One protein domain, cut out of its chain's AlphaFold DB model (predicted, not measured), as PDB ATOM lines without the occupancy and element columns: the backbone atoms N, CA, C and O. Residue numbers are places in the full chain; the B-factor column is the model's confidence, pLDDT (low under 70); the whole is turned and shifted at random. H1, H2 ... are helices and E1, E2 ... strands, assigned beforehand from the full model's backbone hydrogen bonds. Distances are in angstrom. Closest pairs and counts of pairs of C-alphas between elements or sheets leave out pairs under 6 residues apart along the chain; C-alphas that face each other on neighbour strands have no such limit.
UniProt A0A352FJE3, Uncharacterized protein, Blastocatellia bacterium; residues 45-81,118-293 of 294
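Overview. This is residues 45 to 81 and 118 to 293 of the 294 residues of an uncharacterized protein of Blastocatellia bacterium (UniProt A0A352FJE3). What is the main picture? Two strongly twisted sheets stand face to face as a sandwich, branched E5 E6 E7 E8 E11 and E1 E2 E3 E4; helix H2 covers the other face of the second, and a smaller sheet, E12 E13 E14, sits beyond the branched one, next to E11 and E9. What makes it up? The printed part has 213 residues, of mixed class, with three named helices and 14 named strands in the order H1, H2, E1 to E11, H3, E12 to E14; neighbour strands are antiparallel. How large is it? It is compact, with a radius of gyration of the C-alphas of 18.2 A and spans of 47 by 46 by 31 A.

Arrangement. How is the largest sheet joined? E5, residues 175 to 182, E6, 185 to 194, E7, 199 to 207, and E8, 214 to 216, form a meander, each strand the antiparallel neighbour of the one before, with N 178 and O 189 at 3.0 A, N 190 and O 203 at 2.8 A and N 206 and O 215 at 2.9 A, within hydrogen-bond range. E6 lies on one side of E7, E8 and E11, residues 229 to 232, on the other; N 202 and O 230 are 2.9 A apart. What faces it? The meander E1, 123 to 125, E2, 129 to 135, E3, 146 to 154, and E4, 157 to 167, has N 124 and O 131 at 2.9 A, N 132 and O 149 at 2.8 A and N 150 and O 161 at 2.8 A. The closest C-alphas of E4 and E8 are those of Thr 161 and Ala 214, 5.9 A. Where are the helices? H2, residues 65 to 79, makes two layers with that sheet, being on one face at a height of 10.0 A over E3 and E4, only just slantwise, at 30.1 degrees to E3 on the local plane; its C-alpha closest to E4 is Glu 79, 4.9 A from Val 158. Every O i to N i+4 pair of H2 is within hydrogen-bond range; H1, 59 to 62, and H3, 239 to 242, are too short for one and touch no helix. What remains? The meander E12, 262 to 267, E13, 279 to 285, and E14, 290 to 292, has N 265 and O 281 at 2.9 A and N 284 and O 291 at 2.9 A; the closest C-alphas of E11 and E12 are those of Ser 232 and Tyr 266, 5.0 A. In the hairpin E9, 220 to 222, and E10, 225 to 227, N 222 and O 225 are 3.0 A apart.

Along the chain. Which elements are long? E6 measures 29.1 A, E4 26.9 A, E7 26.6 A and H2 21.3 A. Where are the anchors? C-alpha 59 of H1 is at (32.742, -124.354, -15.195), and C-alpha 292 of E14 at (64.368, -120.771, -18.086).

Size, cuts and confidence. Is anything cut? Residues 82 to 117 are not printed, and C-alphas 81 and 118 are 27.9 A apart. Which links are long? H3 to E12 and E12 to E13. Where is confidence low? The model's pLDDT is under 70 at residues 118, 195 to 198, 234 to 249 and 269 to 277.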
ATOM      1  N   LYS A  45      28.507-103.933  -6.515       95.44
ATOM      2  CA  LYS A  45      28.655-105.355  -6.187       95.44
ATOM      3  C   LYS A  45      28.182-106.215  -7.358       95.44
ATOM      4  O   LYS A  45      27.365-105.769  -8.165       95.44
ATOM      5  N   LEU A  46      28.701-107.439  -7.457       96.62
ATOM      6  CA  LEU A  46      28.158-108.445  -8.364       96.62
ATOM      7  C   LEU A  46      26.909-109.053  -7.722       96.62
ATOM      8  O   LEU A  46      26.982-109.583  -6.618       96.62
ATOM      9  N   GLU A  47      25.773-108.961  -8.405       96.75
ATOM     10  CA  GLU A  47      24.480-109.421  -7.892       96.75
ATOM     11  C   GLU A  47      23.741-110.187  -8.989       96.75
ATOM     12  O   GLU A  47      23.551-109.667 -10.094       96.75
ATOM     13  N   TYR A  48      23.347-111.421  -8.684       96.94
ATOM     14  CA  TYR A  48      22.473-112.265  -9.496       96.94
ATOM     15  C   TYR A  48      21.930-113.418  -8.643       96.94
ATOM     16  O   TYR A  48      22.500-113.732  -7.598       96.94
ATOM     17  N   ASP A  49      20.843-114.042  -9.094       96.38
ATOM     18  CA  ASP A  49      20.212-115.143  -8.365       96.38
ATOM     19  C   ASP A  49      21.032-116.433  -8.491       96.38
ATOM     20  O   ASP A  49      21.365-116.872  -9.600       96.38
ATOM     21  N   CYS A  50      21.343-117.052  -7.350       94.94
ATOM     22  CA  CYS A  50      22.048-118.326  -7.311       94.94
ATOM     23  C   CYS A  50      21.080-119.479  -7.606       94.94
ATOM     24  O   CYS A  50      20.040-119.570  -6.952       94.94
ATOM     25  N   PRO A  51      21.392-120.370  -8.562       92.75
ATOM     26  CA  PRO A  51      20.544-121.521  -8.842       92.75
ATOM     27  C   PRO A  51      20.467-122.455  -7.627       92.75
ATOM     28  O   PRO A  51      21.488-122.843  -7.060       92.75
ATOM     29  N   GLU A  52      19.252-122.840  -7.239       91.69
ATOM     30  CA  GLU A  52      19.033-123.781  -6.141       91.69
ATOM     31  C   GLU A  52      19.512-125.192  -6.510       91.69
ATOM     32  O   GLU A  52      19.288-125.678  -7.620       91.69
ATOM     33  N   GLY A  53      20.166-125.876  -5.566       86.44
ATOM     34  CA  GLY A  53      20.584-127.274  -5.724       86.44
ATOM     35  C   GLY A  53      21.751-127.513  -6.693       86.44
ATOM     36  O   GLY A  53      22.136-128.665  -6.892       86.44
ATOM     37  N   GLN A  54      22.332-126.462  -7.277       88.25
ATOM     38  CA  GLN A  54      23.534-126.562  -8.101       88.25
ATOM     39  C   GLN A  54      24.795-126.394  -7.240       88.25
ATOM     40  O   GLN A  54      24.808-125.625  -6.281       88.25
ATOM     41  N   ALA A  55      25.866-127.111  -7.592       90.31
ATOM     42  CA  ALA A  55      27.175-126.899  -6.982       90.31
ATOM     43  C   ALA A  55      27.665-125.467  -7.244       90.31
ATOM     44  O   ALA A  55      27.550-124.954  -8.360       90.31
ATOM     45  N   ASP A  56      28.248-124.847  -6.223       91.62
ATOM     46  CA  ASP A  56      28.736-123.471  -6.283       91.62
ATOM     47  C   ASP A  56      30.126-123.364  -6.941       91.62
ATOM     48  O   ASP A  56      30.696-122.290  -7.038       91.62
ATOM     49  N   TYR A  57      30.688-124.459  -7.450       90.31
ATOM     50  CA  TYR A  57      32.009-124.512  -8.079       90.31
ATOM     51  C   TYR A  57      31.942-125.124  -9.483       90.31
ATOM     52  O   TYR A  57      30.967-125.773  -9.856       90.31
ATOM     53  N   GLY A  58      33.016-124.951 -10.257       90.19
ATOM     54  CA  GLY A  58      33.157-125.542 -11.590       90.19
ATOM     55  C   GLY A  58      32.791-124.608 -12.744       90.19
ATOM     56  O   GLY A  58      32.450-123.441 -12.569       90.19
ATOM     57  N   GLU A  59      32.907-125.127 -13.960       91.94
ATOM     58  CA  GLU A  59      32.742-124.354 -15.195       91.94
ATOM     59  C   GLU A  59      31.276-124.009 -15.482       91.94
ATOM     60  O   GLU A  59      30.980-122.996 -16.117       91.94
ATOM     61  N   GLU A  60      30.351-124.848 -15.023       93.19
ATOM     62  CA  GLU A  60      28.914-124.716 -15.247       93.19
ATOM     63  C   GLU A  60      28.382-123.432 -14.612       93.19
ATOM     64  O   GLU A  60      27.650-122.677 -15.252       93.19
ATOM     65  N   ILE A  61      28.801-123.152 -13.376       93.62
ATOM     66  CA  ILE A  61      28.403-121.942 -12.662       93.62
ATOM     67  C   ILE A  61      29.035-120.682 -13.270       93.62
ATOM     68  O   ILE A  61      28.363-119.658 -13.414       93.62
ATOM     69  N   LEU A  62      30.288-120.763 -13.733       95.31
ATOM     70  CA  LEU A  62      30.973-119.643 -14.387       95.31
ATOM     71  C   LEU A  62      30.305-119.228 -15.702       95.31
ATOM     72  O   LEU A  62      30.395-118.059 -16.089       95.31
ATOM     73  N   LYS A  63      29.617-120.169 -16.359       95.88
ATOM     74  CA  LYS A  63      28.936-119.994 -17.648       95.88
ATOM     75  C   LYS A  63      27.441-119.693 -17.528       95.88
ATOM     76  O   LYS A  63      26.779-119.574 -18.559       95.88
ATOM     77  N   LEU A  64      26.899-119.543 -16.315       95.94
ATOM     78  CA  LEU A  64      25.485-119.211 -16.132       95.94
ATOM     79  C   LEU A  64      25.129-117.910 -16.870       95.94
ATOM     80  O   LEU A  64      25.768-116.881 -16.634       95.94
ATOM     81  N   PRO A  65      24.074-117.894 -17.707       97.06
ATOM     82  CA  PRO A  65      23.681-116.688 -18.433       97.06
ATOM     83  C   PRO A  65      23.392-115.494 -17.515       97.06
ATOM     84  O   PRO A  65      23.796-114.374 -17.824       97.06
ATOM     85  N   ALA A  66      22.751-115.733 -16.365       97.31
ATOM     86  CA  ALA A  66      22.478-114.700 -15.365       97.31
ATOM     87  C   ALA A  66      23.772-114.089 -14.801       97.31
ATOM     88  O   ALA A  66      23.894-112.866 -14.729       97.31
ATOM     89  N   ARG A  67      24.771-114.929 -14.498       97.44
ATOM     90  CA  ARG A  67      26.097-114.501 -14.038       97.44
ATOM     91  C   ARG A  67      26.811-113.660 -15.092       97.44
ATOM     92  O   ARG A  67      27.287-112.570 -14.788       97.44
ATOM     93  N   LEU A  68      26.857-114.131 -16.338       97.94
ATOM     94  CA  LEU A  68      27.500-113.406 -17.441       97.94
ATOM     95  C   LEU A  68      26.824-112.048 -17.690       97.94
ATOM     96  O   LEU A  68      27.500-111.030 -17.850       97.94
ATOM     97  N   ALA A  69      25.490-111.996 -17.651       98.25
ATOM     98  CA  ALA A  69      24.738-110.748 -17.761       98.25
ATOM     99  C   ALA A  69      25.036-109.785 -16.598       98.25
ATOM    100  O   ALA A  69      25.200-108.579 -16.819       98.25
ATOM    101  N   ALA A  70      25.145-110.307 -15.373       98.31
ATOM    102  CA  ALA A  70      25.495-109.529 -14.191       98.31
ATOM    103  C   ALA A  70      26.929-108.989 -14.256       98.31
ATOM    104  O   ALA A  70      27.135-107.811 -13.968       98.31
ATOM    105  N   ILE A  71      27.896-109.779 -14.739       98.25
ATOM    106  CA  ILE A  71      29.272-109.325 -14.993       98.25
ATOM    107  C   ILE A  71      29.278-108.178 -16.010       98.25
ATOM    108  O   ILE A  71      29.847-107.128 -15.734       98.25
ATOM    109  N   HIS A  72      28.571-108.292 -17.136       98.12
ATOM    110  CA  HIS A  72      28.504-107.196 -18.115       98.12
ATOM    111  C   HIS A  72      27.796-105.936 -17.588       98.12
ATOM    112  O   HIS A  72      28.106-104.808 -17.987       98.12
ATOM    113  N   LYS A  73      26.808-106.084 -16.700       98.25
ATOM    114  CA  LYS A  73      26.194-104.946 -15.995       98.25
ATOM    115  C   LYS A  73      27.187-104.308 -15.017       98.25
ATOM    116  O   LYS A  73      27.263-103.079 -14.942       98.25
ATOM    117  N   LEU A  74      27.954-105.129 -14.307       98.06
ATOM    118  CA  LEU A  74      28.981-104.699 -13.371       98.06
ATOM    119  C   LEU A  74      30.110-103.949 -14.082       98.06
ATOM    120  O   LEU A  74      30.457-102.855 -13.650       98.06
ATOM    121  N   GLU A  75      30.609-104.458 -15.211       98.19
ATOM    122  CA  GLU A  75      31.621-103.783 -16.035       98.19
ATOM    123  C   GLU A  75      31.176-102.365 -16.413       98.19
ATOM    124  O   GLU A  75      31.894-101.406 -16.139       98.19
ATOM    125  N   ARG A  76      29.952-102.205 -16.932       97.88
ATOM    126  CA  ARG A  76      29.382-100.883 -17.263       97.88
ATOM    127  C   ARG A  76      29.250 -99.970 -16.043       97.88
ATOM    128  O   ARG A  76      29.446 -98.760 -16.142       97.88
ATOM    129  N   SER A  77      28.927-100.539 -14.885       97.94
ATOM    130  CA  SER A  77      28.836 -99.785 -13.631       97.94
ATOM    131  C   SER A  77      30.221 -99.314 -13.172       97.94
ATOM    132  O   SER A  77      30.379 -98.159 -12.786       97.94
ATOM    133  N   LEU A  78      31.251-100.155 -13.297       98.00
ATOM    134  CA  LEU A  78      32.644 -99.798 -13.009       98.00
ATOM    135  C   LEU A  78      33.188 -98.746 -13.993       98.00
ATOM    136  O   LEU A  78      33.905 -97.838 -13.576       98.00
ATOM    137  N   GLU A  79      32.799 -98.798 -15.271       97.94
ATOM    138  CA  GLU A  79      33.129 -97.767 -16.273       97.94
ATOM    139  C   GLU A  79      32.568 -96.381 -15.900       97.94
ATOM    140  O   GLU A  79      33.123 -95.352 -16.293       97.94
ATOM    141  N   SER A  80      31.502 -96.326 -15.093       96.94
ATOM    142  CA  SER A  80      30.906 -95.067 -14.630       96.94
ATOM    143  C   SER A  80      31.688 -94.377 -13.503       96.94
ATOM    144  O   SER A  80      31.444 -93.198 -13.232       96.94
ATOM    145  N   LEU A  81      32.669 -95.052 -12.882       96.44
ATOM    146  CA  LEU A  81      33.487 -94.534 -11.774       96.44
ATOM    147  C   LEU A  81      34.505 -93.480 -12.239       96.44
ATOM    148  O   LEU A  81      35.704 -93.602 -12.029       96.44
ATOM    149  N   ASP A 118      43.308-113.297   6.428       62.59
ATOM    150  CA  ASP A 118      41.931-113.788   6.601       62.59
ATOM    151  C   ASP A 118      40.882-112.808   6.046       62.59
ATOM    152  O   ASP A 118      39.685-113.089   6.052       62.59
ATOM    153  N   TYR A 119      41.312-111.641   5.564       70.44
ATOM    154  CA  TYR A 119      40.438-110.645   4.956       70.44
ATOM    155  C   TYR A 119      40.831-110.399   3.505       70.44
ATOM    156  O   TYR A 119      42.013-110.308   3.205       70.44
ATOM    157  N   ASP A 120      39.855-110.242   2.615       75.62
ATOM    158  CA  ASP A 120      40.093-109.962   1.201       75.62
ATOM    159  C   ASP A 120      40.058-108.460   0.920       75.62
ATOM    160  O   ASP A 120      38.989-107.859   0.779       75.62
ATOM    161  N   LEU A 121      41.235-107.837   0.811       78.62
ATOM    162  CA  LEU A 121      41.330-106.470   0.299       78.62
ATOM    163  C   LEU A 121      40.717-106.394  -1.107       78.62
ATOM    164  O   LEU A 121      41.064-107.161  -2.006       78.62
ATOM    165  N   LYS A 122      39.818-105.429  -1.312       86.19
ATOM    166  CA  LYS A 122      39.051-105.323  -2.561       86.19
ATOM    167  C   LYS A 122      39.715-104.470  -3.619       86.19
ATOM    168  O   LYS A 122      39.479-104.695  -4.800       86.19
ATOM    169  N   ILE A 123      40.495-103.462  -3.236       94.25
ATOM    170  CA  ILE A 123      41.062-102.499  -4.181       94.25
ATOM    171  C   ILE A 123      42.588-102.522  -4.112       94.25
ATOM    172  O   ILE A 123      43.173-102.429  -3.037       94.25
ATOM    173  N   PHE A 124      43.239-102.565  -5.271       94.50
ATOM    174  CA  PHE A 124      44.692-102.431  -5.411       94.50
ATOM    175  C   PHE A 124      45.024-101.385  -6.472       94.50
ATOM    176  O   PHE A 124      44.191-101.063  -7.319       94.50
ATOM    177  N   GLY A 125      46.256-100.879  -6.470       93.62
ATOM    178  CA  GLY A 125      46.768-100.009  -7.527       93.62
ATOM    179  C   GLY A 125      46.959 -98.555  -7.122       93.62
ATOM    180  O   GLY A 125      47.404 -98.251  -6.019       93.62
ATOM    181  N   ASN A 126      46.710 -97.645  -8.059       93.06
ATOM    182  CA  ASN A 126      47.020 -96.225  -7.942       93.06
ATOM    183  C   ASN A 126      45.896 -95.336  -8.519       93.06
ATOM    184  O   ASN A 126      44.754 -95.757  -8.701       93.06
ATOM    185  N   HIS A 127      46.205 -94.062  -8.770       94.00
ATOM    186  CA  HIS A 127      45.244 -93.062  -9.246       94.00
ATOM    187  C   HIS A 127      44.911 -93.160 -10.749       94.00
ATOM    188  O   HIS A 127      44.012 -92.463 -11.223       94.00
ATOM    189  N   GLN A 128      45.629 -93.992 -11.510       94.31
ATOM    190  CA  GLN A 128      45.402 -94.220 -12.943       94.31
ATOM    191  C   GLN A 128      44.894 -95.626 -13.241       94.31
ATOM    192  O   GLN A 128      44.184 -95.820 -14.223       94.31
ATOM    193  N   MET A 129      45.265 -96.608 -12.423       96.12
ATOM    194  CA  MET A 129      44.848 -97.995 -12.597       96.12
ATOM    195  C   MET A 129      44.479 -98.591 -11.256       96.12
ATOM    196  O   MET A 129      45.224 -98.433 -10.289       96.12
ATOM    197  N   ARG A 130      43.358 -99.300 -11.208       96.81
ATOM    198  CA  ARG A 130      42.919-100.013 -10.015       96.81
ATOM    199  C   ARG A 130      42.503-101.423 -10.363       96.81
ATOM    200  O   ARG A 130      41.828-101.618 -11.365       96.81
ATOM    201  N   LEU A 131      42.874-102.379  -9.528       97.56
ATOM    202  CA  LEU A 131      42.265-103.700  -9.537       97.56
ATOM    203  C   LEU A 131      41.127-103.685  -8.521       97.56
ATOM    204  O   LEU A 131      41.371-103.345  -7.367       97.56
ATOM    205  N   ALA A 132      39.915-104.027  -8.947       97.12
ATOM    206  CA  ALA A 132      38.785-104.271  -8.062       97.12
ATOM    207  C   ALA A 132      38.500-105.774  -8.008       97.12
ATOM    208  O   ALA A 132      38.108-106.358  -9.016       97.12
ATOM    209  N   VAL A 133      38.709-106.381  -6.844       96.25
ATOM    210  CA  VAL A 133      38.364-107.766  -6.522       96.25
ATOM    211  C   VAL A 133      37.002-107.751  -5.847       96.25
ATOM    212  O   VAL A 133      36.823-107.171  -4.776       96.25
ATOM    213  N   LEU A 134      36.012-108.327  -6.519       95.75
ATOM    214  CA  LEU A 134      34.617-108.291  -6.105       95.75
ATOM    215  C   LEU A 134      34.119-109.718  -5.919       95.75
ATOM    216  O   LEU A 134      34.274-110.550  -6.815       95.75
ATOM    217  N   ALA A 135      33.526-109.976  -4.754       94.88
ATOM    218  CA  ALA A 135      32.956-111.273  -4.417       94.88
ATOM    219  C   ALA A 135      31.920-111.699  -5.461       94.88
ATOM    220  O   ALA A 135      31.133-110.884  -5.953       94.88
ATOM    221  N   ASP A 136      31.945-112.980  -5.789       96.44
ATOM    222  CA  ASP A 136      30.961-113.633  -6.624       96.44
ATOM    223  C   ASP A 136      29.907-114.264  -5.700       96.44
ATOM    224  O   ASP A 136      30.259-115.093  -4.863       96.44
ATOM    225  N   PRO A 137      28.630-113.846  -5.777       95.94
ATOM    226  CA  PRO A 137      27.619-114.257  -4.808       95.94
ATOM    227  C   PRO A 137      27.295-115.752  -4.869       95.94
ATOM    228  O   PRO A 137      26.737-116.273  -3.907       95.94
ATOM    229  N   CYS A 138      27.627-116.431  -5.972       95.88
ATOM    230  CA  CYS A 138      27.279-117.835  -6.151       95.88
ATOM    231  C   CYS A 138      28.476-118.723  -6.475       95.88
ATOM    232  O   CYS A 138      28.325-119.930  -6.383       95.88
ATOM    233  N   PHE A 139      29.634-118.188  -6.872       96.19
ATOM    234  CA  PHE A 139      30.812-119.009  -7.149       96.19
ATOM    235  C   PHE A 139      31.676-119.214  -5.899       96.19
ATOM    236  O   PHE A 139      32.035-118.244  -5.245       96.19
ATOM    237  N   ALA A 140      32.064-120.459  -5.621       93.56
ATOM    238  CA  ALA A 140      32.989-120.904  -4.583       93.56
ATOM    239  C   ALA A 140      32.818-120.135  -3.262       93.56
ATOM    240  O   ALA A 140      33.772-119.586  -2.706       93.56
ATOM    241  N   THR A 141      31.584-120.077  -2.771       91.12
ATOM    242  CA  THR A 141      31.169-119.211  -1.659       91.12
ATOM    243  C   THR A 141      31.865-119.571  -0.345       91.12
ATOM    244  O   THR A 141      32.150-118.697   0.468       91.12
ATOM    245  N   GLY A 142      32.230-120.845  -0.168       88.38
ATOM    246  CA  GLY A 142      33.052-121.312   0.955       88.38
ATOM    247  C   GLY A 142      34.549-120.979   0.855       88.38
ATOM    248  O   GLY A 142      35.295-121.290   1.781       88.38
ATOM    249  N   TYR A 143      35.000-120.385  -0.255       88.88
ATOM    250  CA  TYR A 143      36.408-120.113  -0.572       88.88
ATOM    251  C   TYR A 143      36.598-118.721  -1.193       88.88
ATOM    252  O   TYR A 143      37.339-118.579  -2.168       88.88
ATOM    253  N   SER A 144      35.886-117.710  -0.687       88.19
ATOM    254  CA  SER A 144      36.007-116.316  -1.148       88.19
ATOM    255  C   SER A 144      35.988-116.169  -2.679       88.19
ATOM    256  O   SER A 144      36.803-115.451  -3.271       88.19
ATOM    257  N   GLY A 145      35.079-116.884  -3.347       93.31
ATOM    258  CA  GLY A 145      34.958-116.805  -4.795       93.31
ATOM    259  C   GLY A 145      34.727-115.369  -5.265       93.31
ATOM    260  O   GLY A 145      33.947-114.610  -4.688       93.31
ATOM    261  N   SER A 146      35.468-114.956  -6.286       95.12
ATOM    262  CA  SER A 146      35.555-113.564  -6.706       95.12
ATOM    263  C   SER A 146      35.906-113.412  -8.183       95.12
ATOM    264  O   SER A 146      36.363-114.325  -8.875       95.12
ATOM    265  N   ASN A 147      35.679-112.204  -8.683       97.00
ATOM    266  CA  ASN A 147      36.139-111.750  -9.985       97.00
ATOM    267  C   ASN A 147      37.030-110.531  -9.780       97.00
ATOM    268  O   ASN A 147      36.752-109.695  -8.919       97.00
ATOM    269  N   ALA A 148      38.072-110.403 -10.595       97.31
ATOM    270  CA  ALA A 148      38.937-109.234 -10.555       97.31
ATOM    271  C   ALA A 148      38.821-108.441 -11.853       97.31
ATOM    272  O   ALA A 148      38.928-108.989 -12.952       97.31
ATOM    273  N   PHE A 149      38.628-107.135 -11.709       98.38
ATOM    274  CA  PHE A 149      38.464-106.190 -12.803       98.38
ATOM    275  C   PHE A 149      39.583-105.160 -12.748       98.38
ATOM    276  O   PHE A 149      39.741-104.462 -11.748       98.38
ATOM    277  N   LEU A 150      40.353-105.038 -13.826       98.38
ATOM    278  CA  LEU A 150      41.301-103.948 -13.985       98.38
ATOM    279  C   LEU A 150      40.579-102.737 -14.581       98.38
ATOM    280  O   LEU A 150      40.073-102.785 -15.703       98.38
ATOM    281  N   LEU A 151      40.553-101.650 -13.819       98.31
ATOM    282  CA  LEU A 151      40.023-100.351 -14.199       98.31
ATOM    283  C   LEU A 151      41.189 -99.452 -14.609       98.31
ATOM    284  O   LEU A 151      42.111 -99.235 -13.823       98.31
ATOM    285  N   VAL A 152      41.123 -98.869 -15.802       97.81
ATOM    286  CA  VAL A 152      42.124 -97.927 -16.319       97.81
ATOM    287  C   VAL A 152      41.464 -96.575 -16.549       97.81
ATOM    288  O   VAL A 152      40.550 -96.458 -17.363       97.81
ATOM    289  N   ARG A 153      41.939 -95.533 -15.862       96.94
ATOM    290  CA  ARG A 153      41.484 -94.157 -16.061       96.94
ATOM    291  C   ARG A 153      42.347 -93.460 -17.101       96.94
ATOM    292  O   ARG A 153      43.539 -93.244 -16.888       96.94
ATOM    293  N   ARG A 154      41.743 -93.015 -18.201       95.88
ATOM    294  CA  ARG A 154      42.443 -92.227 -19.221       95.88
ATOM    295  C   ARG A 154      41.530 -91.180 -19.836       95.88
ATOM    296  O   ARG A 154      40.414 -91.489 -20.240       95.88
ATOM    297  N   ALA A 155      42.019 -89.940 -19.911       93.50
ATOM    298  CA  ALA A 155      41.293 -88.808 -20.498       93.50
ATOM    299  C   ALA A 155      39.853 -88.657 -19.954       93.50
ATOM    300  O   ALA A 155      38.903 -88.485 -20.710       93.50
ATOM    301  N   GLY A 156      39.689 -88.791 -18.632       93.50
ATOM    302  CA  GLY A 156      38.390 -88.672 -17.957       93.50
ATOM    303  C   GLY A 156      37.451 -89.877 -18.109       93.50
ATOM    304  O   GLY A 156      36.399 -89.887 -17.481       93.50
ATOM    305  N   LYS A 157      37.829 -90.899 -18.883       97.31
ATOM    306  CA  LYS A 157      37.071 -92.148 -19.049       97.31
ATOM    307  C   LYS A 157      37.690 -93.274 -18.231       97.31
ATOM    308  O   LYS A 157      38.888 -93.241 -17.942       97.31
ATOM    309  N   VAL A 158      36.876 -94.268 -17.889       98.25
ATOM    310  CA  VAL A 158      37.323 -95.519 -17.272       98.25
ATOM    311  C   VAL A 158      37.086 -96.653 -18.253       98.25
ATOM    312  O   VAL A 158      36.021 -96.743 -18.856       98.25
ATOM    313  N   PHE A 159      38.094 -97.499 -18.416       98.38
ATOM    314  CA  PHE A 159      38.043 -98.703 -19.232       98.38
ATOM    315  C   PHE A 159      38.178 -99.904 -18.313       98.38
ATOM    316  O   PHE A 159      39.044 -99.909 -17.437       98.38
ATOM    317  N   VAL A 160      37.325-100.906 -18.505       98.50
ATOM    318  CA  VAL A 160      37.268-102.081 -17.634       98.50
ATOM    319  C   VAL A 160      37.670-103.329 -18.413       98.50
ATOM    320  O   VAL A 160      37.355-103.488 -19.597       98.50
ATOM    321  N   THR A 161      38.431-104.199 -17.757       98.50
ATOM    322  CA  THR A 161      38.797-105.529 -18.247       98.50
ATOM    323  C   THR A 161      38.682-106.520 -17.100       98.50
ATOM    324  O   THR A 161      39.366-106.356 -16.092       98.50
ATOM    325  N   GLN A 162      37.851-107.551 -17.241       98.19
ATOM    326  CA  GLN A 162      37.890-108.693 -16.334       98.19
ATOM    327  C   GLN A 162      39.212-109.453 -16.535       98.19
ATOM    328  O   GLN A 162      39.505-109.917 -17.635       98.19
ATOM    329  N   VAL A 163      40.026-109.539 -15.483       97.44
ATOM    330  CA  VAL A 163      41.343-110.201 -15.500       97.44
ATOM    331  C   VAL A 163      41.353-111.517 -14.725       97.44
ATOM    332  O   VAL A 163      42.184-112.365 -15.026       97.44
ATOM    333  N   LEU A 164      40.412-111.715 -13.794       96.00
ATOM    334  CA  LEU A 164      40.124-113.007 -13.164       96.00
ATOM    335  C   LEU A 164      38.619-113.291 -13.256       96.00
ATOM    336  O   LEU A 164      37.805-112.441 -12.881       96.00
ATOM    337  N   ASN A 165      38.260-114.477 -13.752       95.38
ATOM    338  CA  ASN A 165      36.879-114.936 -13.899       95.38
ATOM    339  C   ASN A 165      36.645-116.167 -13.018       95.38
ATOM    340  O   ASN A 165      36.981-117.271 -13.433       95.38
ATOM    341  N   GLY A 166      36.084-115.971 -11.824       92.25
ATOM    342  CA  GLY A 166      35.881-117.069 -10.879       92.25
ATOM    343  C   GLY A 166      37.175-117.536 -10.219       92.25
ATOM    344  O   GLY A 166      37.537-118.706 -10.289       92.25
ATOM    345  N   TYR A 167      37.893-116.610  -9.594       92.75
ATOM    346  CA  TYR A 167      39.002-116.941  -8.707       92.75
ATOM    347  C   TYR A 167      38.464-117.321  -7.325       92.75
ATOM    348  O   TYR A 167      37.501-116.718  -6.871       92.75
ATOM    349  N   ALA A 168      39.070-118.291  -6.648       90.81
ATOM    350  CA  ALA A 168      38.682-118.687  -5.298       90.81
ATOM    351  C   ALA A 168      39.915-119.096  -4.493       90.81
ATOM    352  O   ALA A 168      40.804-119.764  -5.027       90.81
ATOM    353  N   SER A 169      39.952-118.726  -3.215       86.62
ATOM    354  CA  SER A 169      41.024-119.087  -2.294       86.62
ATOM    355  C   SER A 169      40.522-119.285  -0.872       86.62
ATOM    356  O   SER A 169      39.567-118.671  -0.416       86.62
ATOM    357  N   ARG A 170      41.215-120.161  -0.147       79.62
ATOM    358  CA  ARG A 170      41.046-120.328   1.304       79.62
ATOM    359  C   ARG A 170      41.812-119.280   2.107       79.62
ATOM    360  O   ARG A 170      41.647-119.234   3.319       79.62
ATOM    361  N   PHE A 171      42.674-118.512   1.449       75.38
ATOM    362  CA  PHE A 171      43.452-117.453   2.070       75.38
ATOM    363  C   PHE A 171      42.823-116.124   1.700       75.38
ATOM    364  O   PHE A 171      42.616-115.847   0.521       75.38
ATOM    365  N   GLY A 172      42.572-115.304   2.707       72.25
ATOM    366  CA  GLY A 172      42.382-113.881   2.518       72.25
ATOM    367  C   GLY A 172      43.649-113.216   1.980       72.25
ATOM    368  O   GLY A 172      44.766-113.726   2.120       72.25
ATOM    369  N   ASN A 173      43.480-112.056   1.351       75.12
ATOM    370  CA  ASN A 173      44.571-111.274   0.757       75.12
ATOM    371  C   ASN A 173      45.404-112.060  -0.262       75.12
ATOM    372  O   ASN A 173      46.574-111.759  -0.502       75.12
ATOM    373  N   SER A 174      44.794-113.058  -0.895       85.44
ATOM    374  CA  SER A 174      45.474-113.925  -1.842       85.44
ATOM    375  C   SER A 174      45.662-113.295  -3.218       85.44
ATOM    376  O   SER A 174      46.342-113.882  -4.052       85.44
ATOM    377  N   VAL A 175      45.084-112.118  -3.470       89.19
ATOM    378  CA  VAL A 175      45.229-111.368  -4.720       89.19
ATOM    379  C   VAL A 175      46.161-110.178  -4.505       89.19
ATOM    380  O   VAL A 175      46.073-109.474  -3.503       89.19
ATOM    381  N   GLY A 176      47.031-109.917  -5.475       89.00
ATOM    382  CA  GLY A 176      47.892-108.740  -5.501       89.00
ATOM    383  C   GLY A 176      47.971-108.118  -6.889       89.00
ATOM    384  O   GLY A 176      47.633-108.746  -7.895       89.00
ATOM    385  N   ALA A 177      48.413-106.862  -6.939       92.12
ATOM    386  CA  ALA A 177      48.674-106.157  -8.186       92.12
ATOM    387  C   ALA A 177      49.960-105.334  -8.099       92.12
ATOM    388  O   ALA A 177      50.134-104.562  -7.152       92.12
ATOM    389  N   ASP A 178      50.809-105.440  -9.117       93.12
ATOM    390  CA  ASP A 178      52.004-104.607  -9.277       93.12
ATOM    391  C   ASP A 178      52.129-104.096 -10.724       93.12
ATOM    392  O   ASP A 178      51.487-104.593 -11.654       93.12
ATOM    393  N   PHE A 179      52.924-103.048 -10.923       93.56
ATOM    394  CA  PHE A 179      52.999-102.294 -12.167       93.56
ATOM    395  C   PHE A 179      54.447-102.037 -12.556       93.56
ATOM    396  O   PHE A 179      55.244-101.543 -11.762       93.56
ATOM    397  N   ALA A 180      54.780-102.279 -13.820       94.88
ATOM    398  CA  ALA A 180      56.089-101.965 -14.377       94.88
ATOM    399  C   ALA A 180      55.975-101.145 -15.657       94.88
ATOM    400  O   ALA A 180      55.011-101.265 -16.408       94.88
ATOM    401  N   ASN A 181      56.997-100.346 -15.952       93.31
ATOM    402  CA  ASN A 181      57.174 -99.772 -17.277       93.31
ATOM    403  C   ASN A 181      58.149-100.630 -18.091       93.31
ATOM    404  O   ASN A 181      59.263-100.915 -17.647       93.31
ATOM    405  N   LEU A 182      57.739-101.013 -19.299       92.19
ATOM    406  CA  LEU A 182      58.572-101.702 -20.276       92.19
ATOM    407  C   LEU A 182      58.428-101.014 -21.633       92.19
ATOM    408  O   LEU A 182      57.391-101.126 -22.283       92.19
ATOM    409  N   ASN A 183      59.484-100.331 -22.082       91.00
ATOM    410  CA  ASN A 183      59.528 -99.647 -23.381       91.00
ATOM    411  C   ASN A 183      58.332 -98.697 -23.604       91.00
ATOM    412  O   ASN A 183      57.732 -98.684 -24.676       91.00
ATOM    413  N   GLY A 184      57.943 -97.942 -22.570       90.50
ATOM    414  CA  GLY A 184      56.802 -97.023 -22.630       90.50
ATOM    415  C   GLY A 184      55.431 -97.694 -22.500       90.50
ATOM    416  O   GLY A 184      54.422 -96.995 -22.469       90.50
ATOM    417  N   GLN A 185      55.372 -99.024 -22.386       93.75
ATOM    418  CA  GLN A 185      54.149 -99.755 -22.067       93.75
ATOM    419  C   GLN A 185      54.055-100.001 -20.563       93.75
ATOM    420  O   GLN A 185      55.039-100.379 -19.925       93.75
ATOM    421  N   THR A 186      52.858 -99.847 -20.008       94.81
ATOM    422  CA  THR A 186      52.574-100.265 -18.637       94.81
ATOM    423  C   THR A 186      52.236-101.748 -18.620       94.81
ATOM    424  O   THR A 186      51.255-102.170 -19.236       94.81
ATOM    425  N   ILE A 187      53.061-102.521 -17.927       96.75
ATOM    426  CA  ILE A 187      52.827-103.921 -17.594       96.75
ATOM    427  C   ILE A 187      52.115-103.972 -16.248       96.75
ATOM    428  O   ILE A 187      52.510-103.269 -15.319       96.75
ATOM    429  N   VAL A 188      51.086-104.804 -16.160       97.06
ATOM    430  CA  VAL A 188      50.332-105.070 -14.936       97.06
ATOM    431  C   VAL A 188      50.532-106.533 -14.581       97.06
ATOM    432  O   VAL A 188      50.276-107.400 -15.414       97.06
ATOM    433  N   GLU A 189      51.007-106.796 -13.375       96.50
ATOM    434  CA  GLU A 189      51.060-108.122 -12.770       96.50
ATOM    435  C   GLU A 189      49.846-108.275 -11.858       96.50
ATOM    436  O   GLU A 189      49.585-107.393 -11.044       96.50
ATOM    437  N   ILE A 190      49.113-109.376 -12.005       95.12
ATOM    438  CA  ILE A 190      48.057-109.805 -11.091       95.12
ATOM    439  C   ILE A 190      48.520-111.117 -10.474       95.12
ATOM    440  O   ILE A 190      48.636-112.118 -11.181       95.12
ATOM    441  N   SER A 191      48.822-111.106  -9.182       91.56
ATOM    442  CA  SER A 191      49.247-112.292  -8.441       91.56
ATOM    443  C   SER A 191      48.063-112.907  -7.714       91.56
ATOM    444  O   SER A 191      47.221-112.183  -7.188       91.56
ATOM    445  N   THR A 192      48.011-114.229  -7.657       89.75
ATOM    446  CA  THR A 192      47.021-114.994  -6.904       89.75
ATOM    447  C   THR A 192      47.707-116.092  -6.091       89.75
ATOM    448  O   THR A 192      48.727-116.629  -6.524       89.75
ATOM    449  N   ALA A 193      47.167-116.424  -4.919       83.31
ATOM    450  CA  ALA A 193      47.701-117.443  -4.021       83.31
ATOM    451  C   ALA A 193      46.626-118.480  -3.672       83.31
ATOM    452  O   ALA A 193      45.615-118.161  -3.050       83.31
ATOM    453  N   ASN A 194      46.848-119.734  -4.057       74.31
ATOM    454  CA  ASN A 194      45.909-120.842  -3.858       74.31
ATOM    455  C   ASN A 194      46.617-122.033  -3.206       74.31
ATOM    456  O   ASN A 194      47.800-122.227  -3.465       74.31
ATOM    457  N   SER A 195      45.880-122.883  -2.477       64.06
ATOM    458  CA  SER A 195      46.331-124.184  -1.917       64.06
ATOM    459  C   SER A 195      47.057-124.136  -0.567       64.06
ATOM    460  O   SER A 195      47.664-123.141  -0.206       64.06
ATOM    461  N   VAL A 196      47.028-125.242   0.190       58.38
ATOM    462  CA  VAL A 196      47.963-125.468   1.306       58.38
ATOM    463  C   VAL A 196      48.956-126.542   0.855       58.38
ATOM    464  O   VAL A 196      48.539-127.676   0.623       58.38
ATOM    465  N   PRO A 197      50.248-126.221   0.751       60.72
ATOM    466  CA  PRO A 197      50.827-124.896   0.955       60.72
ATOM    467  C   PRO A 197      50.592-123.960  -0.255       60.72
ATOM    468  O   PRO A 197      50.331-124.461  -1.351       60.72
ATOM    469  N   PRO A 198      50.632-122.622  -0.081       63.22
ATOM    470  CA  PRO A 198      50.177-121.704  -1.119       63.22
ATOM    471  C   PRO A 198      51.113-121.737  -2.313       63.22
ATOM    472  O   PRO A 198      52.301-121.454  -2.227       63.22
ATOM    473  N   SER A 199      50.527-122.110  -3.433       76.56
ATOM    474  CA  SER A 199      51.058-121.950  -4.764       76.56
ATOM    475  C   SER A 199      50.669-120.578  -5.304       76.56
ATOM    476  O   SER A 199      49.552-120.105  -5.083       76.56
ATOM    477  N   LEU A 200      51.596-119.936  -6.005       85.06
ATOM    478  CA  LEU A 200      51.437-118.595  -6.542       85.06
ATOM    479  C   LEU A 200      51.289-118.654  -8.060       85.06
ATOM    480  O   LEU A 200      52.104-119.264  -8.757       85.06
ATOM    481  N   TRP A 201      50.267-117.973  -8.559       90.25
ATOM    482  CA  TRP A 201      49.990-117.788  -9.978       90.25
ATOM    483  C   TRP A 201      50.048-116.304 -10.303       90.25
ATOM    484  O   TRP A 201      49.365-115.499  -9.676       90.25
ATOM    485  N   TYR A 202      50.855-115.933 -11.291       93.31
ATOM    486  CA  TYR A 202      51.001-114.546 -11.715       93.31
ATOM    487  C   TYR A 202      50.569-114.400 -13.165       93.31
ATOM    488  O   TYR A 202      51.090-115.090 -14.038       93.31
ATOM    489  N   HIS A 203      49.668-113.459 -13.430       96.50
ATOM    490  CA  HIS A 203      49.143-113.152 -14.755       96.50
ATOM    491  C   HIS A 203      49.592-111.752 -15.172       96.50
ATOM    492  O   HIS A 203      49.437-110.785 -14.428       96.50
ATOM    493  N   PHE A 204      50.132-111.628 -16.381       97.62
ATOM    494  CA  PHE A 204      50.687-110.376 -16.883       97.62
ATOM    495  C   PHE A 204      49.843-109.796 -18.008       97.62
ATOM    496  O   PHE A 204      49.498-110.466 -18.981       97.62
ATOM    497  N   PHE A 205      49.577-108.502 -17.914       98.25
ATOM    498  CA  PHE A 205      48.801-107.749 -18.887       98.25
ATOM    499  C   PHE A 205      49.571-106.517 -19.347       98.25
ATOM    500  O   PHE A 205      50.481-106.029 -18.679       98.25
ATOM    501  N   VAL A 206      49.195-106.001 -20.509       97.75
ATOM    502  CA  VAL A 206      49.595-104.679 -20.989       97.75
ATOM    503  C   VAL A 206      48.348-103.893 -21.351       97.75
ATOM    504  O   VAL A 206      47.366-104.470 -21.813       97.75
ATOM    505  N   ILE A 207      48.380-102.577 -21.161       97.12
ATOM    506  CA  ILE A 207      47.290-101.712 -21.616       97.12
ATOM    507  C   ILE A 207      47.435-101.481 -23.122       97.12
ATOM    508  O   ILE A 207      48.410-100.870 -23.570       97.12
ATOM    509  N   ASP A 208      46.473-101.963 -23.907       95.81
ATOM    510  CA  ASP A 208      46.424-101.691 -25.342       95.81
ATOM    511  C   ASP A 208      46.163-100.191 -25.566       95.81
ATOM    512  O   ASP A 208      45.130 -99.676 -25.134       95.81
ATOM    513  N   PRO A 209      47.057 -99.450 -26.247       94.12
ATOM    514  CA  PRO A 209      46.886 -98.015 -26.447       94.12
ATOM    515  C   PRO A 209      45.661 -97.646 -27.294       94.12
ATOM    516  O   PRO A 209      45.242 -96.491 -27.245       94.12
ATOM    517  N   ARG A 210      45.100 -98.583 -28.075       95.50
ATOM    518  CA  ARG A 210      43.924 -98.336 -28.924       95.50
ATOM    519  C   ARG A 210      42.626 -98.432 -28.133       95.50
ATOM    520  O   ARG A 210      41.774 -97.557 -28.246       95.50
ATOM    521  N   THR A 211      42.483 -99.489 -27.339       96.31
ATOM    522  CA  THR A 211      41.252 -99.775 -26.585       96.31
ATOM    523  C   THR A 211      41.303 -99.293 -25.135       96.31
ATOM    524  O   THR A 211      40.258 -99.162 -24.508       96.31
ATOM    525  N   ASN A 212      42.501 -99.013 -24.605       96.81
ATOM    526  CA  ASN A 212      42.798 -98.774 -23.186       96.81
ATOM    527  C   ASN A 212      42.394 -99.926 -22.253       96.81
ATOM    528  O   ASN A 212      42.350 -99.746 -21.036       96.81
ATOM    529  N   LYS A 213      42.125-101.105 -22.819       97.25
ATOM    530  CA  LYS A 213      41.835-102.328 -22.075       97.25
ATOM    531  C   LYS A 213      43.118-103.108 -21.819       97.25
ATOM    532  O   LYS A 213      44.091-102.993 -22.570       97.25
ATOM    533  N   ALA A 214      43.122-103.891 -20.745       97.81
ATOM    534  CA  ALA A 214      44.198-104.839 -20.513       97.81
ATOM    535  C   ALA A 214      44.093-105.988 -21.519       97.81
ATOM    536  O   ALA A 214      43.017-106.518 -21.781       97.81
ATOM    537  N   VAL A 215      45.232-106.385 -22.070       97.94
ATOM    538  CA  VAL A 215      45.362-107.582 -22.899       97.94
ATOM    539  C   VAL A 215      46.513-108.435 -22.368       97.94
ATOM    540  O   VAL A 215      47.510-107.868 -21.907       97.94
ATOM    541  N   PRO A 216      46.418-109.776 -22.413       97.94
ATOM    542  CA  PRO A 216      47.484-110.653 -21.941       97.94
ATOM    543  C   PRO A 216      48.836-110.315 -22.581       97.94
ATOM    544  O   PRO A 216      48.983-110.309 -23.809       97.94
ATOM    545  N   LYS A 217      49.850-110.047 -21.754       97.50
ATOM    546  CA  LYS A 217      51.221-109.809 -22.205       97.50
ATOM    547  C   LYS A 217      52.019-111.087 -22.029       97.50
ATOM    548  O   LYS A 217      52.412-111.447 -20.926       97.50
ATOM    549  N   LYS A 218      52.324-111.739 -23.147       97.31
ATOM    550  CA  LYS A 218      53.141-112.950 -23.140       97.31
ATOM    551  C   LYS A 218      54.602-112.612 -22.830       97.31
ATOM    552  O   LYS A 218      55.316-112.132 -23.711       97.31
ATOM    553  N   LEU A 219      55.012-112.812 -21.580       96.75
ATOM    554  CA  LEU A 219      56.352-112.493 -21.081       96.75
ATOM    555  C   LEU A 219      57.197-113.730 -20.789       96.75
ATOM    556  O   LEU A 219      58.399-113.569 -20.612       96.75
ATOM    557  N   PHE A 220      56.628-114.935 -20.771       96.88
ATOM    558  CA  PHE A 220      57.347-116.152 -20.385       96.88
ATOM    559  C   PHE A 220      57.352-117.161 -21.521       96.88
ATOM    560  O   PHE A 220      56.390-117.253 -22.285       96.88
ATOM    561  N   LYS A 221      58.454-117.904 -21.638       95.69
ATOM    562  CA  LYS A 221      58.586-119.032 -22.555       95.69
ATOM    563  C   LYS A 221      58.650-120.333 -21.758       95.69
ATOM    564  O   LYS A 221      59.638-120.572 -21.069       95.69
ATOM    565  N   GLU A 222      57.644-121.176 -21.941       88.94
ATOM    566  CA  GLU A 222      57.498-122.496 -21.320       88.94
ATOM    567  C   GLU A 222      57.162-123.509 -22.420       88.94
ATOM    568  O   GLU A 222      56.358-123.212 -23.302       88.94
ATOM    569  N   ASP A 223      57.860-124.647 -22.465       88.06
ATOM    570  CA  ASP A 223      57.693-125.686 -23.500       88.06
ATOM    571  C   ASP A 223      57.620-125.150 -24.939       88.06
ATOM    572  O   ASP A 223      56.805-125.546 -25.774       88.06
ATOM    573  N   ASN A 224      58.499-124.190 -25.237       89.06
ATOM    574  CA  ASN A 224      58.566-123.462 -26.505       89.06
ATOM    575  C   ASN A 224      57.347-122.602 -26.877       89.06
ATOM    576  O   ASN A 224      57.356-121.988 -27.946       89.06
ATOM    577  N   LYS A 225      56.362-122.460 -25.993       95.12
ATOM    578  CA  LYS A 225      55.208-121.576 -26.154       95.12
ATOM    579  C   LYS A 225      55.375-120.319 -25.309       95.12
ATOM    580  O   LYS A 225      56.000-120.327 -24.254       95.12
ATOM    581  N   LEU A 226      54.838-119.211 -25.812       97.06
ATOM    582  CA  LEU A 226      54.789-117.956 -25.072       97.06
ATOM    583  C   LEU A 226      53.481-117.870 -24.280       97.06
ATOM    584  O   LEU A 226      52.406-118.020 -24.868       97.06
ATOM    585  N   THR A 227      53.585-117.553 -22.993       96.94
ATOM    586  CA  THR A 227      52.460-117.390 -22.065       96.94
ATOM    587  C   THR A 227      52.569-116.071 -21.293       96.94
ATOM    588  O   THR A 227      53.648-115.476 -21.181       96.94
ATOM    589  N   ASN A 228      51.430-115.563 -20.827       97.31
ATOM    590  CA  ASN A 228      51.330-114.414 -19.926       97.31
ATOM    591  C   ASN A 228      51.318-114.824 -18.450       97.31
ATOM    592  O   ASN A 228      51.101-113.970 -17.597       97.31
ATOM    593  N   GLU A 229      51.510-116.106 -18.170       95.88
ATOM    594  CA  GLU A 229      51.335-116.678 -16.845       95.88
ATOM    595  C   GLU A 229      52.638-117.299 -16.368       95.88
ATOM    596  O   GLU A 229      53.454-117.756 -17.171       95.88
ATOM    597  N   ILE A 230      52.850-117.286 -15.059       93.75
ATOM    598  CA  ILE A 230      53.956-118.002 -14.437       93.75
ATOM    599  C   ILE A 230      53.524-118.528 -13.073       93.75
ATOM    600  O   ILE A 230      52.836-117.849 -12.308       93.75
ATOM    601  N   TYR A 231      53.950-119.754 -12.800       90.19
ATOM    602  CA  TYR A 231      53.603-120.513 -11.614       90.19
ATOM    603  C   TYR A 231      54.799-120.675 -10.677       90.19
ATOM    604  O   TYR A 231      55.946-120.781 -11.124       90.19
ATOM    605  N   SER A 232      54.533-120.739  -9.374       86.31
ATOM    606  CA  SER A 232      55.504-121.185  -8.380       86.31
ATOM    607  C   SER A 232      54.821-121.888  -7.211       86.31
ATOM    608  O   SER A 232      53.992-121.290  -6.535       86.31
ATOM    609  N   ASP A 233      55.277-123.090  -6.865       79.12
ATOM    610  CA  ASP A 233      54.925-123.853  -5.652       79.12
ATOM    611  C   ASP A 233      55.454-123.203  -4.354       79.12
ATOM    612  O   ASP A 233      55.679-123.873  -3.345       79.12
ATOM    613  N   MET A 234      55.761-121.901  -4.368       69.50
ATOM    614  CA  MET A 234      56.438-121.287  -3.239       69.50
ATOM    615  C   MET A 234      55.477-120.979  -2.091       69.50
ATOM    616  O   MET A 234      54.752-119.994  -2.085       69.50
ATOM    617  N   LEU A 235      55.636-121.811  -1.079       58.00
ATOM    618  CA  LEU A 235      55.143-121.766   0.286       58.00
ATOM    619  C   LEU A 235      55.330-120.353   0.884       58.00
ATOM    620  O   LEU A 235      56.458-119.913   1.081       58.00
ATOM    621  N   MET A 236      54.243-119.658   1.239       51.44
ATOM    622  CA  MET A 236      54.277-118.390   2.000       51.44
ATOM    623  C   MET A 236      54.722-118.580   3.470       51.44
ATOM    624  O   MET A 236      54.632-117.654   4.274       51.44
ATOM    625  N   GLY A 237      55.184-119.780   3.844       50.34
ATOM    626  CA  GLY A 237      55.796-120.069   5.143       50.34
ATOM    627  C   GLY A 237      57.288-119.732   5.168       50.34
ATOM    628  O   GLY A 237      57.893-119.412   4.143       50.34
ATOM    629  N   GLU A 238      57.926-119.813   6.339       52.47
ATOM    630  CA  GLU A 238      59.373-119.622   6.391       52.47
ATOM    631  C   GLU A 238      60.072-120.709   5.562       52.47
ATOM    632  O   GLU A 238      59.823-121.900   5.735       52.47
ATOM    633  N   ALA A 239      61.015-120.311   4.701       56.97
ATOM    634  CA  ALA A 239      61.784-121.228   3.853       56.97
ATOM    635  C   ALA A 239      62.392-122.419   4.628       56.97
ATOM    636  O   ALA A 239      62.533-123.517   4.088       56.97
ATOM    637  N   LYS A 240      62.709-122.211   5.916       57.31
ATOM    638  CA  LYS A 240      63.243-123.230   6.829       57.31
ATOM    639  C   LYS A 240      62.247-124.363   7.120       57.31
ATOM    640  O   LYS A 240      62.675-125.505   7.232       57.31
ATOM    641  N   ASP A 241      60.949-124.064   7.186       55.75
ATOM    642  CA  ASP A 241      59.881-125.016   7.541       55.75
ATOM    643  C   ASP A 241      59.541-125.947   6.365       55.75
ATOM    644  O   ASP A 241      58.693-126.827   6.451       55.75
ATOM    645  N   SER A 242      60.227-125.729   5.246       56.16
ATOM    646  CA  SER A 242      59.888-126.214   3.919       56.16
ATOM    647  C   SER A 242      61.059-126.876   3.185       56.16
ATOM    648  O   SER A 242      60.960-127.208   2.006       56.16
ATOM    649  N   GLY A 243      62.219-126.987   3.841       56.31
ATOM    650  CA  GLY A 243      63.449-127.472   3.208       56.31
ATOM    651  C   GLY A 243      63.990-126.561   2.093       56.31
ATOM    652  O   GLY A 243      64.889-126.968   1.356       56.31
ATOM    653  N   LEU A 244      63.474-125.333   1.956       59.44
ATOM    654  CA  LEU A 244      63.931-124.368   0.961       59.44
ATOM    655  C   LEU A 244      65.186-123.640   1.441       59.44
ATOM    656  O   LEU A 244      65.474-123.522   2.636       59.44
ATOM    657  N   THR A 245      65.967-123.129   0.491       58.72
ATOM    658  CA  THR A 245      67.132-122.308   0.814       58.72
ATOM    659  C   THR A 245      66.683-121.031   1.531       58.72
ATOM    660  O   THR A 245      65.626-120.481   1.237       58.72
ATOM    661  N   ARG A 246      67.485-120.523   2.479       62.41
ATOM    662  CA  ARG A 246      67.141-119.315   3.268       62.41
ATOM    663  C   ARG A 246      66.874-118.061   2.423       62.41
ATOM    664  O   ARG A 246      66.368-117.074   2.945       62.41
ATOM    665  N   ASP A 247      67.273-118.066   1.156       59.81
ATOM    666  CA  ASP A 247      67.057-117.002   0.181       59.81
ATOM    667  C   ASP A 247      65.838-117.232  -0.732       59.81
ATOM    668  O   ASP A 247      65.616-116.406  -1.619       59.81
ATOM    669  N   ALA A 248      65.057-118.302  -0.523       62.94
ATOM    670  CA  ALA A 248      63.780-118.501  -1.199       62.94
ATOM    671  C   ALA A 248      62.819-117.352  -0.874       62.94
ATOM    672  O   ALA A 248      62.665-116.949   0.281       62.94
ATOM    673  N   LYS A 249      62.250-116.771  -1.929       66.62
ATOM    674  CA  LYS A 249      61.438-115.553  -1.906       66.62
ATOM    675  C   LYS A 249      60.406-115.628  -3.016       66.62
ATOM    676  O   LYS A 249      60.668-116.270  -4.035       66.62
ATOM    677  N   GLU A 250      59.294-114.920  -2.823       72.12
ATOM    678  CA  GLU A 250      58.285-114.698  -3.861       72.12
ATOM    679  C   GLU A 250      58.958-114.266  -5.166       72.12
ATOM    680  O   GLU A 250      60.030-113.644  -5.135       72.12
ATOM    681  N   LEU A 251      58.333-114.583  -6.309       80.75
ATOM    682  CA  LEU A 251      58.953-114.391  -7.625       80.75
ATOM    683  C   LEU A 251      59.515-112.968  -7.778       80.75
ATOM    684  O   LEU A 251      60.629-112.797  -8.284       80.75
ATOM    685  N   ASN A 252      58.787-111.965  -7.263       82.75
ATOM    686  CA  ASN A 252      59.221-110.569  -7.192       82.75
ATOM    687  C   ASN A 252      59.768-110.107  -8.557       82.75
ATOM    688  O   ASN A 252      60.946-109.735  -8.694       82.75
ATOM    689  N   ILE A 253      58.927-110.280  -9.584       91.31
ATOM    690  CA  ILE A 253      59.245-110.073 -11.003       91.31
ATOM    691  C   ILE A 253      59.234-108.582 -11.323       91.31
ATOM    692  O   ILE A 253      60.063-108.122 -12.110       91.31
ATOM    693  N   ILE A 254      58.345-107.817 -10.692       92.44
ATOM    694  CA  ILE A 254      58.334-106.358 -10.747       92.44
ATOM    695  C   ILE A 254      59.060-105.795  -9.522       92.44
ATOM    696  O   ILE A 254      58.778-106.143  -8.384       92.44
ATOM    697  N   ARG A 255      60.051-104.929  -9.758       89.25
ATOM    698  CA  ARG A 255      60.841-104.252  -8.720       89.25
ATOM    699  C   ARG A 255      61.004-102.792  -9.070       89.25
ATOM    700  O   ARG A 255      61.555-102.468 -10.123       89.25
ATOM    701  N   ASN A 256      60.579-101.906  -8.170       87.94
ATOM    702  CA  ASN A 256      60.694-100.456  -8.350       87.94
ATOM    703  C   ASN A 256      60.139 -99.995  -9.714       87.94
ATOM    704  O   ASN A 256      60.776 -99.216 -10.427       87.94
ATOM    705  N   GLY A 257      58.987-100.543 -10.116       91.31
ATOM    706  CA  GLY A 257      58.340-100.201 -11.381       91.31
ATOM    707  C   GLY A 257      59.022-100.752 -12.639       91.31
ATOM    708  O   GLY A 257      58.798-100.225 -13.730       91.31
ATOM    709  N   ARG A 258      59.882-101.771 -12.525       93.88
ATOM    710  CA  ARG A 258      60.602-102.385 -13.654       93.88
ATOM    711  C   ARG A 258      60.588-103.904 -13.570       93.88
ATOM    712  O   ARG A 258      60.555-104.462 -12.481       93.88
ATOM    713  N   LEU A 259      60.694-104.564 -14.721       94.81
ATOM    714  CA  LEU A 259      60.930-106.005 -14.781       94.81
ATOM    715  C   LEU A 259      62.329-106.344 -14.244       94.81
ATOM    716  O   LEU A 259      63.324-105.727 -14.637       94.81
ATOM    717  N   ALA A 260      62.408-107.325 -13.351       94.31
ATOM    718  CA  ALA A 260      63.657-107.844 -12.822       94.31
ATOM    719  C   ALA A 260      64.478-108.517 -13.941       94.31
ATOM    720  O   ALA A 260      63.934-109.198 -14.801       94.31
ATOM    721  N   PRO A 261      65.817-108.409 -13.943       95.00
ATOM    722  CA  PRO A 261      66.633-109.082 -14.959       95.00
ATOM    723  C   PRO A 261      66.527-110.615 -14.879       95.00
ATOM    724  O   PRO A 261      66.705-111.317 -15.875       95.00
ATOM    725  N   SER A 262      66.232-111.140 -13.689       93.88
ATOM    726  CA  SER A 262      65.989-112.556 -13.446       93.88
ATOM    727  C   SER A 262      65.197-112.770 -12.163       93.88
ATOM    728  O   SER A 262      65.313-111.972 -11.229       93.88
ATOM    729  N   PHE A 263      64.503-113.900 -12.074       91.38
ATOM    730  CA  PHE A 263      63.840-114.359 -10.858       91.38
ATOM    731  C   PHE A 263      63.915-115.886 -10.733       91.38
ATOM    732  O   PHE A 263      64.365-116.573 -11.649       91.38
ATOM    733  N   SER A 264      63.549-116.416  -9.568       87.81
ATOM    734  CA  SER A 264      63.507-117.857  -9.307       87.81
ATOM    735  C   SER A 264      62.069-118.284  -9.088       87.81
ATOM    736  O   SER A 264      61.422-117.717  -8.220       87.81
ATOM    737  N   ALA A 265      61.608-119.258  -9.865       88.00
ATOM    738  CA  ALA A 265      60.391-120.000  -9.580       88.00
ATOM    739  C   ALA A 265      60.754-121.356  -8.982       88.00
ATOM    740  O   ALA A 265      61.862-121.866  -9.188       88.00
ATOM    741  N   TYR A 266      59.819-121.928  -8.245       83.12
ATOM    742  CA  TYR A 266      59.989-123.194  -7.552       83.12
ATOM    743  C   TYR A 266      58.871-124.124  -7.990       83.12
ATOM    744  O   TYR A 266      57.718-123.711  -7.988       83.12
ATOM    745  N   MET A 267      59.213-125.341  -8.400       80.94
ATOM    746  CA  MET A 267      58.241-126.333  -8.856       80.94
ATOM    747  C   MET A 267      58.455-127.660  -8.131       80.94
ATOM    748  O   MET A 267      59.590-127.982  -7.769       80.94
ATOM    749  N   GLN A 268      57.391-128.432  -7.933       74.56
ATOM    750  CA  GLN A 268      57.487-129.825  -7.492       74.56
ATOM    751  C   GLN A 268      58.341-130.643  -8.475       74.56
ATOM    752  O   GLN A 268      58.413-130.345  -9.670       74.56
ATOM    753  N   ASP A 269      59.052-131.642  -7.955       65.81
ATOM    754  CA  ASP A 269      59.822-132.560  -8.789       65.81
ATOM    755  C   ASP A 269      58.913-133.575  -9.512       65.81
ATOM    756  O   ASP A 269      57.703-133.626  -9.291       65.81
ATOM    757  N   GLU A 270      59.496-134.394 -10.393       60.50
ATOM    758  CA  GLU A 270      58.773-135.396 -11.199       60.50
ATOM    759  C   GLU A 270      58.020-136.446 -10.357       60.50
ATOM    760  O   GLU A 270      57.183-137.171 -10.892       60.50
ATOM    761  N   ASN A 271      58.274-136.517  -9.045       52.62
ATOM    762  CA  ASN A 271      57.620-137.452  -8.133       52.62
ATOM    763  C   ASN A 271      56.450-136.825  -7.357       52.62
ATOM    764  O   ASN A 271      55.856-137.510  -6.524       52.62
ATOM    765  N   GLY A 272      56.121-135.545  -7.593       49.59
ATOM    766  CA  GLY A 272      54.971-134.866  -6.982       49.59
ATOM    767  C   GLY A 272      55.024-134.796  -5.452       49.59
ATOM    768  O   GLY A 272      53.992-134.633  -4.801       49.59
ATOM    769  N   LYS A 273      56.211-134.970  -4.855       45.91
ATOM    770  CA  LYS A 273      56.392-134.935  -3.404       45.91
ATOM    771  C   LYS A 273      56.817-133.543  -2.961       45.91
ATOM    772  O   LYS A 273      57.863-133.033  -3.353       45.91
ATOM    773  N   VAL A 274      56.025-132.964  -2.063       51.44
ATOM    774  CA  VAL A 274      56.356-131.730  -1.327       51.44
ATOM    775  C   VAL A 274      57.467-132.001  -0.284       51.44
ATOM    776  O   VAL A 274      58.035-131.084   0.302       51.44
ATOM    777  N   ASP A 275      57.856-133.271  -0.124       48.81
ATOM    778  CA  ASP A 275      58.758-133.854   0.872       48.81
ATOM    779  C   ASP A 275      60.263-133.548   0.652       48.81
ATOM    780  O   ASP A 275      61.125-134.350   1.021       48.81
ATOM    781  N   GLY A 276      60.613-132.377   0.102       53.41
ATOM    782  CA  GLY A 276      61.859-131.729   0.530       53.41
ATOM    783  C   GLY A 276      62.830-131.169  -0.506       53.41
ATOM    784  O   GLY A 276      63.891-130.713  -0.078       53.41
ATOM    785  N   ARG A 277      62.539-131.131  -1.816       65.06
ATOM    786  CA  ARG A 277      63.334-130.323  -2.773       65.06
ATOM    787  C   ARG A 277      62.475-129.781  -3.916       65.06
ATOM    788  O   ARG A 277      62.399-130.401  -4.970       65.06
ATOM    789  N   LEU A 278      61.896-128.586  -3.751       73.31
ATOM    790  CA  LEU A 278      61.376-127.859  -4.912       73.31
ATOM    791  C   LEU A 278      62.520-127.623  -5.905       73.31
ATOM    792  O   LEU A 278      63.590-127.113  -5.547       73.31
ATOM    793  N   ARG A 279      62.292-127.963  -7.171       79.19
ATOM    794  CA  ARG A 279      63.205-127.631  -8.255       79.19
ATOM    795  C   ARG A 279      63.159-126.123  -8.470       79.19
ATOM    796  O   ARG A 279      62.142-125.562  -8.873       79.19
ATOM    797  N   ARG A 280      64.292-125.464  -8.243       84.38
ATOM    798  CA  ARG A 280      64.471-124.049  -8.575       84.38
ATOM    799  C   ARG A 280      64.707-123.891 -10.075       84.38
ATOM    800  O   ARG A 280      65.662-124.447 -10.613       84.38
ATOM    801  N   ILE A 281      63.899-123.067 -10.728       87.56
ATOM    802  CA  ILE A 281      64.080-122.649 -12.120       87.56
ATOM    803  C   ILE A 281      64.393-121.155 -12.134       87.56
ATOM    804  O   ILE A 281      63.625-120.341 -11.623       87.56
ATOM    805  N   ILE A 282      65.537-120.777 -12.707       90.88
ATOM    806  CA  ILE A 282      65.930-119.368 -12.825       90.88
ATOM    807  C   ILE A 282      65.483-118.849 -14.182       90.88
ATOM    808  O   ILE A 282      66.046-119.226 -15.204       90.88
ATOM    809  N   TYR A 283      64.527-117.934 -14.192       94.25
ATOM    810  CA  TYR A 283      64.091-117.249 -15.399       94.25
ATOM    811  C   TYR A 283      64.953-116.013 -15.637       94.25
ATOM    812  O   TYR A 283      65.194-115.234 -14.715       94.25
ATOM    813  N   ARG A 284      65.427-115.819 -16.872       95.81
ATOM    814  CA  ARG A 284      66.258-114.667 -17.261       95.81
ATOM    815  C   ARG A 284      65.603-113.879 -18.386       95.81
ATOM    816  O   ARG A 284      65.185-114.463 -19.384       95.81
ATOM    817  N   TRP A 285      65.538-112.562 -18.224       96.00
ATOM    818  CA  TRP A 285      65.030-111.643 -19.237       96.00
ATOM    819  C   TRP A 285      66.036-111.500 -20.381       96.00
ATOM    820  O   TRP A 285      67.188-111.134 -20.153       96.00
ATOM    821  N   ASN A 286      65.610-111.745 -21.622       94.75
ATOM    822  CA  ASN A 286      66.471-111.618 -22.808       94.75
ATOM    823  C   ASN A 286      66.213-110.345 -23.641       94.75
ATOM    824  O   ASN A 286      66.665-110.251 -24.780       94.75
ATOM    825  N   GLY A 287      65.437-109.393 -23.112       93.44
ATOM    826  CA  GLY A 287      64.979-108.208 -23.847       93.44
ATOM    827  C   GLY A 287      63.593-108.348 -24.486       93.44
ATOM    828  O   GLY A 287      63.021-107.342 -24.902       93.44
ATOM    829  N   ARG A 288      63.033-109.565 -24.559       94.06
ATOM    830  CA  ARG A 288      61.707-109.835 -25.148       94.06
ATOM    831  C   ARG A 288      60.809-110.690 -24.262       94.06
ATOM    832  O   ARG A 288      59.618-110.412 -24.169       94.06
ATOM    833  N   PHE A 289      61.371-111.730 -23.659       96.62
ATOM    834  CA  PHE A 289      60.683-112.652 -22.766       96.62
ATOM    835  C   PHE A 289      61.667-113.222 -21.739       96.62
ATOM    836  O   PHE A 289      62.890-113.165 -21.910       96.62
ATOM    837  N   TYR A 290      61.125-113.791 -20.675       97.06
ATOM    838  CA  TYR A 290      61.833-114.631 -19.733       97.06
ATOM    839  C   TYR A 290      61.925-116.055 -20.268       97.06
ATOM    840  O   TYR A 290      60.920-116.646 -20.666       97.06
ATOM    841  N   ALA A 291      63.131-116.612 -20.258       95.50
ATOM    842  CA  ALA A 291      63.370-118.017 -20.557       95.50
ATOM    843  C   ALA A 291      63.990-118.711 -19.339       95.50
ATOM    844  O   ALA A 291      64.784-118.071 -18.636       95.50
ATOM    845  N   PRO A 292      63.674-119.994 -19.097       91.69
ATOM    846  CA  PRO A 292      64.368-120.771 -18.086       91.69
ATOM    847  C   PRO A 292      65.853-120.866 -18.462       91.69
ATOM    848  O   PRO A 292      66.213-121.170 -19.603       91.69
ATOM    849  N   GLY A 293      66.720-120.548 -17.505       81.19
ATOM    850  CA  GLY A 293      68.152-120.776 -17.608       81.19
ATOM    851  C   GLY A 293      68.421-122.270 -17.751       81.19
ATOM    852  O   GLY A 293      67.767-123.077 -17.092       81.19
TER     853      GLY A 293